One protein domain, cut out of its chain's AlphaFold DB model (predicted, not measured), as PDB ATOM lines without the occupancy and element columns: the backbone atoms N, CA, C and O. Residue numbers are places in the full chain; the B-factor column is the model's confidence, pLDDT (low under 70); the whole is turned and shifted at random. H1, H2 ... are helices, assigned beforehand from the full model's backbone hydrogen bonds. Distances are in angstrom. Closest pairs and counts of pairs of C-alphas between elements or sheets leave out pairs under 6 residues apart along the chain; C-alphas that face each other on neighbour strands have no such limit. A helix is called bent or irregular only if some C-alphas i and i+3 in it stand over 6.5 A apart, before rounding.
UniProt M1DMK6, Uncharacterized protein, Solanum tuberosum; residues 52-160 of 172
ATOM      1  N   GLU A  52      14.743 -20.076  15.657       59.94
ATOM      2  CA  GLU A  52      14.991 -21.096  14.622       59.94
ATOM      3  C   GLU A  52      16.485 -21.251  14.294       59.94
ATOM      4  O   GLU A  52      16.995 -22.368  14.141       59.94
ATOM      5  N   LEU A  53      17.226 -20.140  14.244       60.00
ATOM      6  CA  LEU A  53      18.665 -20.149  13.969       60.00
ATOM      7  C   LEU A  53      19.471 -20.723  15.145       60.00
ATOM      8  O   LEU A  53      20.476 -21.415  14.937       60.00
ATOM      9  N   LEU A  54      19.011 -20.493  16.380       56.88
ATOM     10  CA  LEU A  54      19.587 -21.107  17.577       56.88
ATOM     11  C   LEU A  54      19.387 -22.629  17.590       56.88
ATOM     12  O   LEU A  54      20.322 -23.367  17.919       56.88
ATOM     13  N   MET A  55      18.218 -23.108  17.157       58.62
ATOM     14  CA  MET A  55      17.937 -24.539  17.024       58.62
ATOM     15  C   MET A  55      18.837 -25.194  15.968       58.62
ATOM     16  O   MET A  55      19.512 -26.177  16.283       58.62
ATOM     17  N   ALA A  56      18.949 -24.618  14.765       56.38
ATOM     18  CA  ALA A  56      19.769 -25.171  13.680       56.38
ATOM     19  C   ALA A  56      21.258 -25.304  14.062       56.38
ATOM     20  O   ALA A  56      21.886 -26.338  13.819       56.38
ATOM     21  N   ARG A  57      21.819 -24.299  14.747       56.62
ATOM     22  CA  ARG A  57      23.224 -24.322  15.189       56.62
ATOM     23  C   ARG A  57      23.474 -25.295  16.346       56.62
ATOM     24  O   ARG A  57      24.582 -25.821  16.476       56.62
ATOM     25  N   SER A  58      22.466 -25.554  17.183       55.31
ATOM     26  CA  SER A  58      22.574 -26.526  18.276       55.31
ATOM     27  C   SER A  58      22.692 -27.967  17.752       55.31
ATOM     28  O   SER A  58      23.554 -28.715  18.215       55.31
ATOM     29  N   VAL A  59      21.931 -28.334  16.712       54.88
ATOM     30  CA  VAL A  59      21.973 -29.673  16.093       54.88
ATOM     31  C   VAL A  59      23.344 -29.956  15.459       54.88
ATOM     32  O   VAL A  59      23.872 -31.069  15.560       54.88
ATOM     33  N   GLU A  60      23.976 -28.935  14.877       54.12
ATOM     34  CA  GLU A  60      25.306 -29.043  14.267       54.12
ATOM     35  C   GLU A  60      26.428 -29.191  15.312       54.12
ATOM     36  O   GLU A  60      27.344 -30.007  15.153       54.12
ATOM     37  N   LEU A  61      26.332 -28.476  16.439       54.41
ATOM     38  CA  LEU A  61      27.266 -28.622  17.562       54.41
ATOM     39  C   LEU A  61      27.115 -29.973  18.275       54.41
ATOM     40  O   LEU A  61      28.118 -30.591  18.635       54.41
ATOM     41  N   HIS A  62      25.893 -30.483  18.438       50.28
ATOM     42  CA  HIS A  62      25.680 -31.805  19.028       50.28
ATOM     43  C   HIS A  62      26.149 -32.942  18.102       50.28
ATOM     44  O   HIS A  62      26.793 -33.874  18.584       50.28
ATOM     45  N   SER A  63      25.965 -32.832  16.780       55.19
ATOM     46  CA  SER A  63      26.496 -33.819  15.819       55.19
ATOM     47  C   SER A  63      28.027 -33.898  15.845       55.19
ATOM     48  O   SER A  63      28.604 -34.985  15.782       55.19
ATOM     49  N   LYS A  64      28.702 -32.755  16.026       54.62
ATOM     50  CA  LYS A  64      30.168 -32.686  16.074       54.62
ATOM     51  C   LYS A  64      30.774 -33.224  17.375       54.62
ATOM     52  O   LYS A  64      31.932 -33.632  17.380       54.62
ATOM     53  N   THR A  65      30.018 -33.230  18.473       53.41
ATOM     54  CA  THR A  65      30.513 -33.685  19.788       53.41
ATOM     55  C   THR A  65      30.212 -35.156  20.072       53.41
ATOM     56  O   THR A  65      30.914 -35.779  20.873       53.41
ATOM     57  N   MET A  66      29.203 -35.731  19.410       58.31
ATOM     58  CA  MET A  66      28.829 -37.135  19.599       58.31
ATOM     59  C   MET A  66      29.720 -38.099  18.794       58.31
ATOM     60  O   MET A  66      30.000 -39.200  19.261       58.31
ATOM     61  N   TYR A  67      30.244 -37.655  17.645       52.84
ATOM     62  CA  TYR A  67      31.132 -38.421  16.760       52.84
ATOM     63  C   TYR A  67      32.581 -37.916  16.796       52.84
ATOM     64  O   TYR A  67      33.183 -37.677  15.755       52.84
ATOM     65  N   ASP A  68      33.175 -37.758  17.980       53.16
ATOM     66  CA  ASP A  68      34.635 -37.660  18.071       53.16
ATOM     67  C   ASP A  68      35.229 -39.082  18.074       53.16
ATOM     68  O   ASP A  68      35.105 -39.795  19.083       53.16
ATOM     69  N   PRO A  69      35.901 -39.526  16.987       50.12
ATOM     70  CA  PRO A  69      36.498 -40.860  16.912       50.12
ATOM     71  C   PRO A  69      37.523 -41.104  18.028       50.12
ATOM     72  O   PRO A  69      37.812 -42.250  18.380       50.12
ATOM     73  N   SER A  70      38.059 -40.029  18.613       57.09
ATOM     74  CA  SER A  70      39.038 -40.073  19.694       57.09
ATOM     75  C   SER A  70      38.438 -40.608  20.997       57.09
ATOM     76  O   SER A  70      39.114 -41.359  21.697       57.09
ATOM     77  N   ARG A  71      37.162 -40.318  21.305       54.62
ATOM     78  CA  ARG A  71      36.495 -40.829  22.524       54.62
ATOM     79  C   ARG A  71      36.198 -42.327  22.443       54.62
ATOM     80  O   ARG A  71      36.373 -43.031  23.434       54.62
ATOM     81  N   ILE A  72      35.852 -42.837  21.259       49.72
ATOM     82  CA  ILE A  72      35.568 -44.269  21.035       49.72
ATOM     83  C   ILE A  72      36.838 -45.124  21.212       49.72
ATOM     84  O   ILE A  72      36.774 -46.266  21.670       49.72
ATOM     85  N   ARG A  73      38.020 -44.566  20.907       49.22
ATOM     86  CA  ARG A  73      39.304 -45.265  21.083       49.22
ATOM     87  C   ARG A  73      39.718 -45.414  22.548       49.22
ATOM     88  O   ARG A  73      40.429 -46.363  22.860       49.22
ATOM     89  N   VAL A  74      39.275 -44.522  23.436       46.19
ATOM     90  CA  VAL A  74      39.666 -44.551  24.857       46.19
ATOM     91  C   VAL A  74      38.940 -45.671  25.605       46.19
ATOM     92  O   VAL A  74      39.579 -46.432  26.327       46.19
ATOM     93  N   SER A  75      37.644 -45.868  25.353       48.03
ATOM     94  CA  SER A  75      36.840 -46.886  26.050       48.03
ATOM     95  C   SER A  75      37.245 -48.331  25.726       48.03
ATOM     96  O   SER A  75      37.022 -49.227  26.534       48.03
ATOM     97  N   LEU A  76      37.856 -48.582  24.561       46.81
ATOM     98  CA  LEU A  76      38.246 -49.934  24.137       46.81
ATOM     99  C   LEU A  76      39.612 -50.381  24.692       46.81
ATOM    100  O   LEU A  76      39.932 -51.566  24.644       46.81
ATOM    101  N   ILE A  77      40.423 -49.455  25.216       45.81
ATOM    102  CA  ILE A  77      41.792 -49.735  25.686       45.81
ATOM    103  C   ILE A  77      41.837 -49.989  27.205       45.81
ATOM    104  O   ILE A  77      42.789 -50.599  27.691       45.81
ATOM    105  N   GLU A  78      40.810 -49.591  27.962       46.78
ATOM    106  CA  GLU A  78      40.831 -49.677  29.432       46.78
ATOM    107  C   GLU A  78      40.484 -51.073  29.989       46.78
ATOM    108  O   GLU A  78      40.806 -51.394  31.133       46.78
ATOM    109  N   VAL A  79      39.935 -51.974  29.165       44.59
ATOM    110  CA  VAL A  79      39.794 -53.396  29.518       44.59
ATOM    111  C   VAL A  79      41.107 -54.100  29.167       44.59
ATOM    112  O   VAL A  79      41.327 -54.484  28.023       44.59
ATOM    113  N   GLY A  80      42.003 -54.199  30.156       39.50
ATOM    114  CA  GLY A  80      43.427 -54.559  30.062       39.50
ATOM    115  C   GLY A  80      43.799 -55.918  29.445       39.50
ATOM    116  O   GLY A  80      44.473 -56.726  30.081       39.50
ATOM    117  N   ALA A  81      43.445 -56.152  28.184       45.28
ATOM    118  CA  ALA A  81      44.002 -57.217  27.366       45.28
ATOM    119  C   ALA A  81      45.219 -56.677  26.585       45.28
ATOM    120  O   ALA A  81      45.080 -55.712  25.830       45.28
ATOM    121  N   PRO A  82      46.419 -57.272  26.716       42.44
ATOM    122  CA  PRO A  82      47.543 -56.943  25.849       42.44
ATOM    123  C   PRO A  82      47.210 -57.411  24.429       42.44
ATOM    124  O   PRO A  82      47.352 -58.585  24.099       42.44
ATOM    125  N   ILE A  83      46.728 -56.489  23.597       44.22
ATOM    126  CA  ILE A  83      46.439 -56.744  22.187       44.22
ATOM    127  C   ILE A  83      47.770 -57.092  21.506       44.22
ATOM    128  O   ILE A  83      48.658 -56.244  21.361       44.22
ATOM    129  N   GLU A  84      47.940 -58.359  21.118       50.69
ATOM    130  CA  GLU A  84      49.065 -58.773  20.291       50.69
ATOM    131  C   GLU A  84      49.046 -57.965  18.986       50.69
ATOM    132  O   GLU A  84      48.016 -57.740  18.354       50.69
ATOM    133  N   LYS A  85      50.230 -57.539  18.543       54.75
ATOM    134  CA  LYS A  85      50.469 -56.620  17.414       54.75
ATOM    135  C   LYS A  85      49.919 -57.080  16.047       54.75
ATOM    136  O   LYS A  85      50.132 -56.395  15.051       54.75
ATOM    137  N   LYS A  86      49.262 -58.240  15.987       52.44
ATOM    138  CA  LYS A  86      48.620 -58.806  14.797       52.44
ATOM    139  C   LYS A  86      47.166 -58.337  14.628       52.44
ATOM    140  O   LYS A  86      46.668 -58.377  13.510       52.44
ATOM    141  N   ASP A  87      46.537 -57.786  15.670       47.75
ATOM    142  CA  ASP A  87      45.118 -57.380  15.652       47.75
ATOM    143  C   ASP A  87      44.867 -55.913  15.256       47.75
ATOM    144  O   ASP A  87      43.730 -55.439  15.255       47.75
ATOM    145  N   ILE A  88      45.903 -55.192  14.809       53.44
ATOM    146  CA  ILE A  88      45.795 -53.818  14.269       53.44
ATOM    147  C   ILE A  88      44.868 -53.757  13.028       53.44
ATOM    148  O   ILE A  88      44.393 -52.691  12.646       53.44
ATOM    149  N   ASN A  89      44.528 -54.902  12.427       51.59
ATOM    150  CA  ASN A  89      43.602 -54.990  11.295       51.59
ATOM    151  C   ASN A  89      42.116 -54.790  11.685       51.59
ATOM    152  O   ASN A  89      41.309 -54.404  10.843       51.59
ATOM    153  N   VAL A  90      41.730 -54.997  12.952       52.25
ATOM    154  CA  VAL A  90      40.311 -54.925  13.362       52.25
ATOM    155  C   VAL A  90      39.795 -53.482  13.396       52.25
ATOM    156  O   VAL A  90      38.654 -53.235  13.010       52.25
ATOM    157  N   ALA A  91      40.640 -52.520  13.778       43.22
ATOM    158  CA  ALA A  91      40.282 -51.099  13.771       43.22
ATOM    159  C   ALA A  91      40.081 -50.563  12.341       43.22
ATOM    160  O   ALA A  91      39.105 -49.871  12.073       43.22
ATOM    161  N   ALA A  92      40.939 -50.973  11.399       50.91
ATOM    162  CA  ALA A  92      40.811 -50.607   9.986       50.91
ATOM    163  C   ALA A  92      39.535 -51.176   9.335       50.91
ATOM    164  O   ALA A  92      38.956 -50.549   8.452       50.91
ATOM    165  N   ARG A  93      39.059 -52.343   9.793       54.47
ATOM    166  CA  ARG A  93      37.793 -52.930   9.324       54.47
ATOM    167  C   ARG A  93      36.552 -52.204   9.838       54.47
ATOM    168  O   ARG A  93      35.547 -52.237   9.143       54.47
ATOM    169  N   LEU A  94      36.606 -51.571  11.011       53.78
ATOM    170  CA  LEU A  94      35.473 -50.796  11.526       53.78
ATOM    171  C   LEU A  94      35.363 -49.440  10.812       53.78
ATOM    172  O   LEU A  94      34.264 -49.031  10.459       53.78
ATOM    173  N   GLU A  95      36.495 -48.791  10.518       46.28
ATOM    174  CA  GLU A  95      36.496 -47.528   9.761       46.28
ATOM    175  C   GLU A  95      36.051 -47.715   8.303       46.28
ATOM    176  O   GLU A  95      35.373 -46.850   7.755       46.28
ATOM    177  N   ALA A  96      36.322 -48.879   7.701       52.59
ATOM    178  CA  ALA A  96      35.786 -49.212   6.383       52.59
ATOM    179  C   ALA A  96      34.250 -49.310   6.374       52.59
ATOM    180  O   ALA A  96      33.648 -48.951   5.372       52.59
ATOM    181  N   THR A  97      33.613 -49.748   7.466       51.50
ATOM    182  CA  THR A  97      32.143 -49.805   7.584       51.50
ATOM    183  C   THR A  97      31.521 -48.417   7.758       51.50
ATOM    184  O   THR A  97      30.427 -48.178   7.260       51.50
ATOM    185  N   VAL A  98      32.221 -47.482   8.409       55.16
ATOM    186  CA  VAL A  98      31.728 -46.109   8.633       55.16
ATOM    187  C   VAL A  98      31.709 -45.288   7.334       55.16
ATOM    188  O   VAL A  98      30.821 -44.465   7.152       55.16
ATOM    189  N   HIS A  99      32.608 -45.564   6.384       50.88
ATOM    190  CA  HIS A  99      32.653 -44.873   5.085       50.88
ATOM    191  C   HIS A  99      31.519 -45.285   4.110       50.88
ATOM    192  O   HIS A  99      31.344 -44.661   3.066       50.88
ATOM    193  N   TRP A 100      30.735 -46.332   4.400       45.56
ATOM    194  CA  TRP A 100      29.623 -46.756   3.527       45.56
ATOM    195  C   TRP A 100      28.323 -45.967   3.730       45.56
ATOM    196  O   TRP A 100      27.406 -46.105   2.925       45.56
ATOM    197  N   VAL A 101      28.235 -45.125   4.763       51.16
ATOM    198  CA  VAL A 101      26.982 -44.448   5.144       51.16
ATOM    199  C   VAL A 101      26.677 -43.210   4.277       51.16
ATOM    200  O   VAL A 101      25.567 -42.694   4.320       51.16
ATOM    201  N   ASP A 102      27.595 -42.776   3.409       55.25
ATOM    202  CA  ASP A 102      27.425 -41.550   2.609       55.25
ATOM    203  C   ASP A 102      26.618 -41.712   1.298       55.25
ATOM    204  O   ASP A 102      26.468 -40.737   0.562       55.25
ATOM    205  N   LEU A 103      26.102 -42.905   0.952       50.50
ATOM    206  CA  LEU A 103      25.536 -43.148  -0.394       50.50
ATOM    207  C   LEU A 103      24.107 -43.705  -0.488       50.50
ATOM    208  O   LEU A 103      23.567 -43.726  -1.593       50.50
ATOM    209  N   GLU A 104      23.447 -44.096   0.602       50.81
ATOM    210  CA  GLU A 104      22.068 -44.608   0.538       50.81
ATOM    211  C   GLU A 104      21.172 -43.862   1.531       50.81
ATOM    212  O   GLU A 104      21.570 -43.606   2.662       50.81
ATOM    213  N   GLY A 105      19.990 -43.443   1.069       62.25
ATOM    214  CA  GLY A 105      19.117 -42.476   1.742       62.25
ATOM    215  C   GLY A 105      18.691 -42.817   3.186       62.25
ATOM    216  O   GLY A 105      18.980 -43.893   3.702       62.25
ATOM    217  N   PRO A 106      17.937 -41.915   3.844       58.91
ATOM    218  CA  PRO A 106      17.674 -41.924   5.294       58.91
ATOM    219  C   PRO A 106      17.031 -43.207   5.859       58.91
ATOM    220  O   PRO A 106      17.113 -43.457   7.059       58.91
ATOM    221  N   TYR A 107      16.475 -44.075   5.011       61.94
ATOM    222  CA  TYR A 107      15.950 -45.387   5.403       61.94
ATOM    223  C   TYR A 107      17.032 -46.445   5.718       61.94
ATOM    224  O   TYR A 107      16.704 -47.510   6.228       61.94
ATOM    225  N   CYS A 108      18.317 -46.167   5.473       70.75
ATOM    226  CA  CYS A 108      19.427 -47.113   5.671       70.75
ATOM    227  C   CYS A 108      20.038 -47.086   7.094       70.75
ATOM    228  O   CYS A 108      20.688 -48.049   7.521       70.75
ATOM    229  N   TYR A 109      19.811 -46.025   7.879       79.44
ATOM    230  CA  TYR A 109      20.526 -45.845   9.150       79.44
ATOM    231  C   TYR A 109      20.100 -46.840  10.240       79.44
ATOM    232  O   TYR A 109      20.954 -47.449  10.887       79.44
ATOM    233  N   CYS A 110      18.793 -47.060  10.420       85.94
ATOM    234  CA  CYS A 110      18.290 -47.998  11.429       85.94
ATOM    235  C   CYS A 110      18.731 -49.438  11.134       85.94
ATOM    236  O   CYS A 110      19.133 -50.157  12.045       85.94
ATOM    237  N   ASP A 111      18.734 -49.840   9.862       86.81
ATOM    238  CA  ASP A 111      19.178 -51.174   9.460       86.81
ATOM    239  C   ASP A 111      20.691 -51.343   9.656       86.81
ATOM    240  O   ASP A 111      21.144 -52.366  10.177       86.81
ATOM    241  N   THR A 112      21.473 -50.306   9.344       86.19
ATOM    242  CA  THR A 112      22.917 -50.277   9.620       86.19
ATOM    243  C   THR A 112      23.196 -50.398  11.121       86.19
ATOM    244  O   THR A 112      24.053 -51.185  11.538       86.19
ATOM    245  N   LEU A 113      22.438 -49.676  11.955       89.81
ATOM    246  CA  LEU A 113      22.538 -49.778  13.408       89.81
ATOM    247  C   LEU A 113      22.179 -51.180  13.905       89.81
ATOM    248  O   LEU A 113      22.965 -51.757  14.658       89.81
ATOM    249  N   SER A 114      21.068 -51.768  13.453       92.75
ATOM    250  CA  SER A 114      20.679 -53.134  13.827       92.75
ATOM    251  C   SER A 114      21.767 -54.158  13.490       92.75
ATOM    252  O   SER A 114      22.156 -54.941  14.358       92.75
ATOM    253  N   VAL A 115      22.336 -54.103  12.279       91.69
ATOM    254  CA  VAL A 115      23.433 -54.996  11.863       91.69
ATOM    255  C   VAL A 115      24.671 -54.805  12.746       91.69
ATOM    256  O   VAL A 115      25.324 -55.778  13.138       91.69
ATOM    257  N   SER A 116      25.002 -53.559  13.096       91.38
ATOM    258  CA  SER A 116      26.142 -53.263  13.969       91.38
ATOM    259  C   SER A 116      25.944 -53.810  15.391       91.38
ATOM    260  O   SER A 116      26.867 -54.389  15.971       91.38
ATOM    261  N   ILE A 117      24.722 -53.720  15.919       95.00
ATOM    262  CA  ILE A 117      24.322 -54.271  17.213       95.00
ATOM    263  C   ILE A 117      24.409 -55.803  17.195       95.00
ATOM    264  O   ILE A 117      24.975 -56.394  18.117       95.00
ATOM    265  N   ASP A 118      23.904 -56.465  16.149       94.50
ATOM    266  CA  ASP A 118      24.024 -57.920  15.972       94.50
ATOM    267  C   ASP A 118      25.497 -58.363  15.975       94.50
ATOM    268  O   ASP A 118      25.875 -59.322  16.658       94.50
ATOM    269  N   ALA A 119      26.357 -57.624  15.269       93.12
ATOM    270  CA  ALA A 119      27.787 -57.893  15.233       93.12
ATOM    271  C   ALA A 119      28.456 -57.717  16.611       93.12
ATOM    272  O   ALA A 119      29.311 -58.527  16.986       93.12
ATOM    273  N   LEU A 120      28.067 -56.701  17.391       93.31
ATOM    274  CA  LEU A 120      28.555 -56.503  18.761       93.31
ATOM    275  C   LEU A 120      28.139 -57.657  19.681       93.31
ATOM    276  O   LEU A 120      28.993 -58.207  20.383       93.31
ATOM    277  N   VAL A 121      26.875 -58.090  19.622       95.56
ATOM    278  CA  VAL A 121      26.377 -59.251  20.381       95.56
ATOM    279  C   VAL A 121      27.179 -60.510  20.044       95.56
ATOM    280  O   VAL A 121      27.613 -61.231  20.946       95.56
ATOM    281  N   ALA A 122      27.446 -60.762  18.759       95.19
ATOM    282  CA  ALA A 122      28.237 -61.913  18.330       95.19
ATOM    283  C   ALA A 122      29.680 -61.866  18.866       95.19
ATOM    284  O   ALA A 122      30.208 -62.886  19.315       95.19
ATOM    285  N   ARG A 123      30.317 -60.688  18.865       91.31
ATOM    286  CA  ARG A 123      31.676 -60.509  19.408       91.31
ATOM    287  C   ARG A 123      31.728 -60.750  20.912       91.31
ATOM    288  O   ARG A 123      32.634 -61.436  21.377       91.31
ATOM    289  N   ILE A 124      30.738 -60.259  21.652       93.94
ATOM    290  CA  ILE A 124      30.593 -60.541  23.083       93.94
ATOM    291  C   ILE A 124      30.443 -62.051  23.298       93.94
ATOM    292  O   ILE A 124      31.217 -62.638  24.042       93.94
ATOM    293  N   ALA A 125      29.567 -62.735  22.563       94.44
ATOM    294  CA  ALA A 125      29.418 -64.188  22.696       94.44
ATOM    295  C   ALA A 125      30.713 -64.981  22.394       94.44
ATOM    296  O   ALA A 125      30.918 -66.085  22.906       94.44
ATOM    297  N   VAL A 126      31.605 -64.461  21.544       94.75
ATOM    298  CA  VAL A 126      32.942 -65.044  21.322       94.75
ATOM    299  C   VAL A 126      33.861 -64.799  22.521       94.75
ATOM    300  O   VAL A 126      34.489 -65.748  22.988       94.75
ATOM    301  N   CYS A 127      33.907 -63.576  23.052       91.50
ATOM    302  CA  CYS A 127      34.718 -63.247  24.228       91.50
ATOM    303  C   CYS A 127      34.278 -64.039  25.480       91.50
ATOM    304  O   CYS A 127      35.129 -64.519  26.226       91.50
ATOM    305  N   GLU A 128      32.971 -64.270  25.659       94.31
ATOM    306  CA  GLU A 128      32.387 -64.921  26.846       94.31
ATOM    307  C   GLU A 128      32.843 -66.380  26.937       94.31
ATOM    308  O   GLU A 128      33.144 -66.897  28.009       94.31
ATOM    309  N   ARG A 129      32.982 -67.029  25.775       93.75
ATOM    310  CA  ARG A 129      33.472 -68.408  25.662       93.75
ATOM    311  C   ARG A 129      34.962 -68.548  25.966       93.75
ATOM    312  O   ARG A 129      35.384 -69.628  26.365       93.75
ATOM    313  N   GLY A 130      35.753 -67.498  25.744       93.06
ATOM    314  CA  GLY A 130      37.202 -67.531  25.949       93.06
ATOM    315  C   GLY A 130      37.629 -67.141  27.364       93.06
ATOM    316  O   GLY A 130      38.545 -67.747  27.912       93.06
ATOM    317  N   GLN A 131      36.979 -66.131  27.941       89.69
ATOM    318  CA  GLN A 131      37.389 -65.516  29.210       89.69
ATOM    319  C   GLN A 131      36.423 -65.803  30.370       89.69
ATOM    320  O   GLN A 131      36.769 -65.545  31.521       89.69
ATOM    321  N   GLY A 132      35.247 -66.373  30.085       89.50
ATOM    322  CA  GLY A 132      34.152 -66.501  31.044       89.50
ATOM    323  C   GLY A 132      33.306 -65.228  31.130       89.50
ATOM    324  O   GLY A 132      33.680 -64.170  30.621       89.50
ATOM    325  N   ALA A 133      32.140 -65.338  31.765       92.19
ATOM    326  CA  ALA A 133      31.273 -64.194  32.019       92.19
ATOM    327  C   ALA A 133      31.882 -63.316  33.122       92.19
ATOM    328  O   ALA A 133      32.110 -63.782  34.238       92.19
ATOM    329  N   THR A 134      32.150 -62.051  32.803       95.62
ATOM    330  CA  THR A 134      32.586 -61.035  33.770       95.62
ATOM    331  C   THR A 134      31.462 -60.030  34.002       95.62
ATOM    332  O   THR A 134      30.635 -59.814  33.115       95.62
ATOM    333  N   ASP A 135      31.440 -59.375  35.163       94.88
ATOM    334  CA  ASP A 135      30.399 -58.390  35.490       94.88
ATOM    335  C   ASP A 135      30.331 -57.259  34.453       94.88
ATOM    336  O   ASP A 135      29.253 -56.889  34.002       94.88
ATOM    337  N   ALA A 136      31.489 -56.785  33.979       92.12
ATOM    338  CA  ALA A 136      31.573 -55.771  32.928       92.12
ATOM    339  C   ALA A 136      30.918 -56.223  31.611       92.12
ATOM    340  O   ALA A 136      30.315 -55.427  30.893       92.12
ATOM    341  N   MET A 137      31.030 -57.509  31.293       91.62
ATOM    342  CA  MET A 137      30.482 -58.088  30.074       91.62
ATOM    343  C   MET A 137      28.966 -58.263  30.145       91.62
ATOM    344  O   MET A 137      28.280 -58.076  29.141       91.62
ATOM    345  N   THR A 138      28.453 -58.567  31.335       94.56
ATOM    346  CA  THR A 138      27.019 -58.567  31.625       94.56
ATOM    347  C   THR A 138      26.450 -57.156  31.496       94.56
ATOM    348  O   THR A 138      25.521 -56.963  30.718       94.56
ATOM    349  N   THR A 139      27.079 -56.154  32.124       96.50
ATOM    350  CA  THR A 139      26.664 -54.746  31.996       96.50
ATOM    351  C   THR A 139      26.638 -54.293  30.537       96.50
ATOM    352  O   THR A 139      25.675 -53.674  30.095       96.50
ATOM    353  N   LEU A 140      27.659 -54.649  29.749       94.81
ATOM    354  CA  LEU A 140      27.704 -54.305  28.328       94.81
ATOM    355  C   LEU A 140      26.577 -54.976  27.520       94.81
ATOM    356  O   LEU A 140      26.014 -54.347  26.625       94.81
ATOM    357  N   LYS A 141      26.230 -56.237  27.822       95.62
ATOM    358  CA  LYS A 141      25.082 -56.927  27.197       95.62
ATOM    359  C   LYS A 141      23.771 -56.226  27.524       95.62
ATOM    360  O   LYS A 141      22.949 -56.076  26.622       95.62
ATOM    361  N   ASP A 142      23.601 -55.785  28.765       97.25
ATOM    362  CA  ASP A 142      22.402 -55.072  29.198       97.25
ATOM    363  C   ASP A 142      22.259 -53.739  28.452       97.25
ATOM    364  O   ASP A 142      21.206 -53.484  27.867       97.25
ATOM    365  N   THR A 143      23.338 -52.950  28.347       97.00
ATOM    366  CA  THR A 143      23.350 -51.703  27.559       97.00
ATOM    367  C   THR A 143      23.037 -51.947  26.083       97.00
ATOM    368  O   THR A 143      22.253 -51.217  25.484       97.00
ATOM    369  N   ILE A 144      23.589 -52.999  25.471       95.06
ATOM    370  CA  ILE A 144      23.267 -53.349  24.076       95.06
ATOM    371  C   ILE A 144      21.797 -53.774  23.931       95.06
ATOM    372  O   ILE A 144      21.165 -53.490  22.912       95.06
ATOM    373  N   GLY A 145      21.242 -54.451  24.938       95.81
ATOM    374  CA  GLY A 145      19.824 -54.793  24.995       95.81
ATOM    375  C   GLY A 145      18.921 -53.562  25.083       95.81
ATOM    376  O   GLY A 145      17.853 -53.554  24.478       95.81
ATOM    377  N   GLU A 146      19.349 -52.520  25.793       96.62
ATOM    378  CA  GLU A 146      18.674 -51.219  25.835       96.62
ATOM    379  C   GLU A 146      18.752 -50.509  24.479       96.62
ATOM    380  O   GLU A 146      17.713 -50.189  23.908       96.62
ATOM    381  N   MET A 147      19.944 -50.427  23.877       94.81
ATOM    382  CA  MET A 147      20.122 -49.851  22.536       94.81
ATOM    383  C   MET A 147      19.250 -50.533  21.474       94.81
ATOM    384  O   MET A 147      18.738 -49.864  20.581       94.81
ATOM    385  N   ARG A 148      19.049 -51.858  21.551       96.12
ATOM    386  CA  ARG A 148      18.107 -52.559  20.658       96.12
ATOM    387  C   ARG A 148      16.693 -52.021  20.784       96.12
ATOM    388  O   ARG A 148      16.065 -51.764  19.768       96.12
ATOM    389  N   LYS A 149      16.210 -51.843  22.016       96.25
ATOM    390  CA  LYS A 149      14.862 -51.322  22.268       96.25
ATOM    391  C   LYS A 149      14.716 -49.909  21.729       96.25
ATOM    392  O   LYS A 149      13.650 -49.579  21.225       96.25
ATOM    393  N   ASP A 150      15.756 -49.092  21.833       93.56
ATOM    394  CA  ASP A 150      15.738 -47.729  21.306       93.56
ATOM    395  C   ASP A 150      15.718 -47.724  19.778       93.56
ATOM    396  O   ASP A 150      14.949 -46.977  19.183       93.56
ATOM    397  N   VAL A 151      16.494 -48.599  19.130       91.69
ATOM    398  CA  VAL A 151      16.456 -48.764  17.667       91.69
ATOM    399  C   VAL A 151      15.099 -49.297  17.202       91.69
ATOM    400  O   VAL A 151      14.562 -48.806  16.213       91.69
ATOM    401  N   ASP A 152      14.508 -50.252  17.919       91.62
ATOM    402  CA  ASP A 152      13.176 -50.779  17.606       91.62
ATOM    403  C   ASP A 152      12.090 -49.709  17.801       91.62
ATOM    404  O   ASP A 152      11.183 -49.585  16.977       91.62
ATOM    405  N   GLN A 153      12.201 -48.889  18.851       90.62
ATOM    406  CA  GLN A 153      11.331 -47.732  19.067       90.62
ATOM    407  C   GLN A 153      11.506 -46.683  17.973       90.62
ATOM    408  O   GLN A 153      10.512 -46.161  17.476       90.62
ATOM    409  N   LEU A 154      12.740 -46.399  17.563       87.38
ATOM    410  CA  LEU A 154      13.046 -45.468  16.482       87.38
ATOM    411  C   LEU A 154      12.490 -45.964  15.142       87.38
ATOM    412  O   LEU A 154      11.998 -45.169  14.354       87.38
ATOM    413  N   LYS A 155      12.521 -47.279  14.904       87.31
ATOM    414  CA  LYS A 155      11.954 -47.915  13.707       87.31
ATOM    415  C   LYS A 155      10.424 -47.952  13.730       87.31
ATOM    416  O   LYS A 155       9.801 -47.916  12.674       87.31
ATOM    417  N   SER A 156       9.830 -48.054  14.920       87.38
ATOM    418  CA  SER A 156       8.377 -48.041  15.117       87.38
ATOM    419  C   SER A 156       7.786 -46.634  15.189       87.38
ATOM    420  O   SER A 156       6.587 -46.486  14.965       87.38
ATOM    421  N   THR A 157       8.583 -45.631  15.558       89.88
ATOM    422  CA  THR A 157       8.186 -44.225  15.506       89.88
ATOM    423  C   THR A 157       8.211 -43.866  14.040       89.88
ATOM    424  O   THR A 157       9.277 -43.726  13.448       89.88
ATOM    425  N   ASP A 158       7.026 -43.870  13.445       64.56
ATOM    426  CA  ASP A 158       6.830 -43.738  12.018       64.56
ATOM    427  C   ASP A 158       7.491 -42.434  11.556       64.56
ATOM    428  O   ASP A 158       6.991 -41.336  11.776       64.56
ATOM    429  N   MET A 159       8.680 -42.545  10.955       64.94
ATOM    430  CA  MET A 159       9.373 -41.393  10.372       64.94
ATOM    431  C   MET A 159       8.598 -40.833   9.166       64.94
ATOM    432  O   MET A 159       9.028 -39.842   8.578       64.94
ATOM    433  N   SER A 160       7.469 -41.455   8.797       62.44
ATOM    434  CA  SER A 160       6.493 -40.923   7.847       62.44
ATOM    435  C   SER A 160       6.041 -39.513   8.240       62.44
ATOM    436  O   SER A 160       6.056 -38.631   7.381       62.44
TER     437      SER A 160
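This is residues 52 to 160 of the 172 residues of an uncharacterized protein of Solanum tuberosum (UniProt M1DMK6). A long helical hairpin, H4 and H5 side by side, is the one closely packed part; H3 folds back along H4 at a distance, and H1 and H2 follow one another as an arm apart from the hairpin, joined to H3 by a long loop. The printed part has 109 residues with five named helices, H1 to H5 in order, and no named strand; the class is all helix. The whole is loose, with a radius of gyration of the C-alphas of 16.9 A, and elongated, spanning 51 by 29 by 26 A.

H1, residues 52 to 66, begins at C-alpha 52 (14.991, -21.096, 14.622) and is 21.8 A long. H2 is residues 69 to 75. H3, residues 89 to 102, is 22.8 A long and only just irregular: C-alphas 99 and 102 are 6.7 A apart. H4, residues 106 to 131, is 39.0 A long and also only just irregular, with C-alphas 107 and 110 at 7.0 A. H5, residues 135 to 156, is 31.7 A long and ends at C-alpha 156 (8.377, -48.041, 15.117).

H1 and H2 are apart from each other and touch no helix. H3 and H4 are close but not clearly touching; their closest C-alphas, Val 101 and Tyr 109, are 7.7 A apart, and they run opposite ways at a shallow tilt of 15 degrees. H4 and H5 form a helical hairpin: they touch, closest at the C-alphas of Cys 110 and Val 151, 6.5 A, and run opposite ways at a shallow tilt of 18 degrees. In H1 and H5 every O i to N i+4 pair is within hydrogen-bond range; in H2 it is 1 of 3, beside 2 of 4 O i to N i+3 pairs, in H3 6 of 10 and in H4 18 of 22.

The C-alphas of Glu 52 and Gly 130, the two farthest apart, are 52.7 A apart. Residues 52 to 68 and 80 to 90 stand free. The printed part has no cut, and the link from H2 to H3, 13 residues, is long. Mean pLDDT of the printed part is 70.7, under 70 at residues 52 to 107 and 158 to 160.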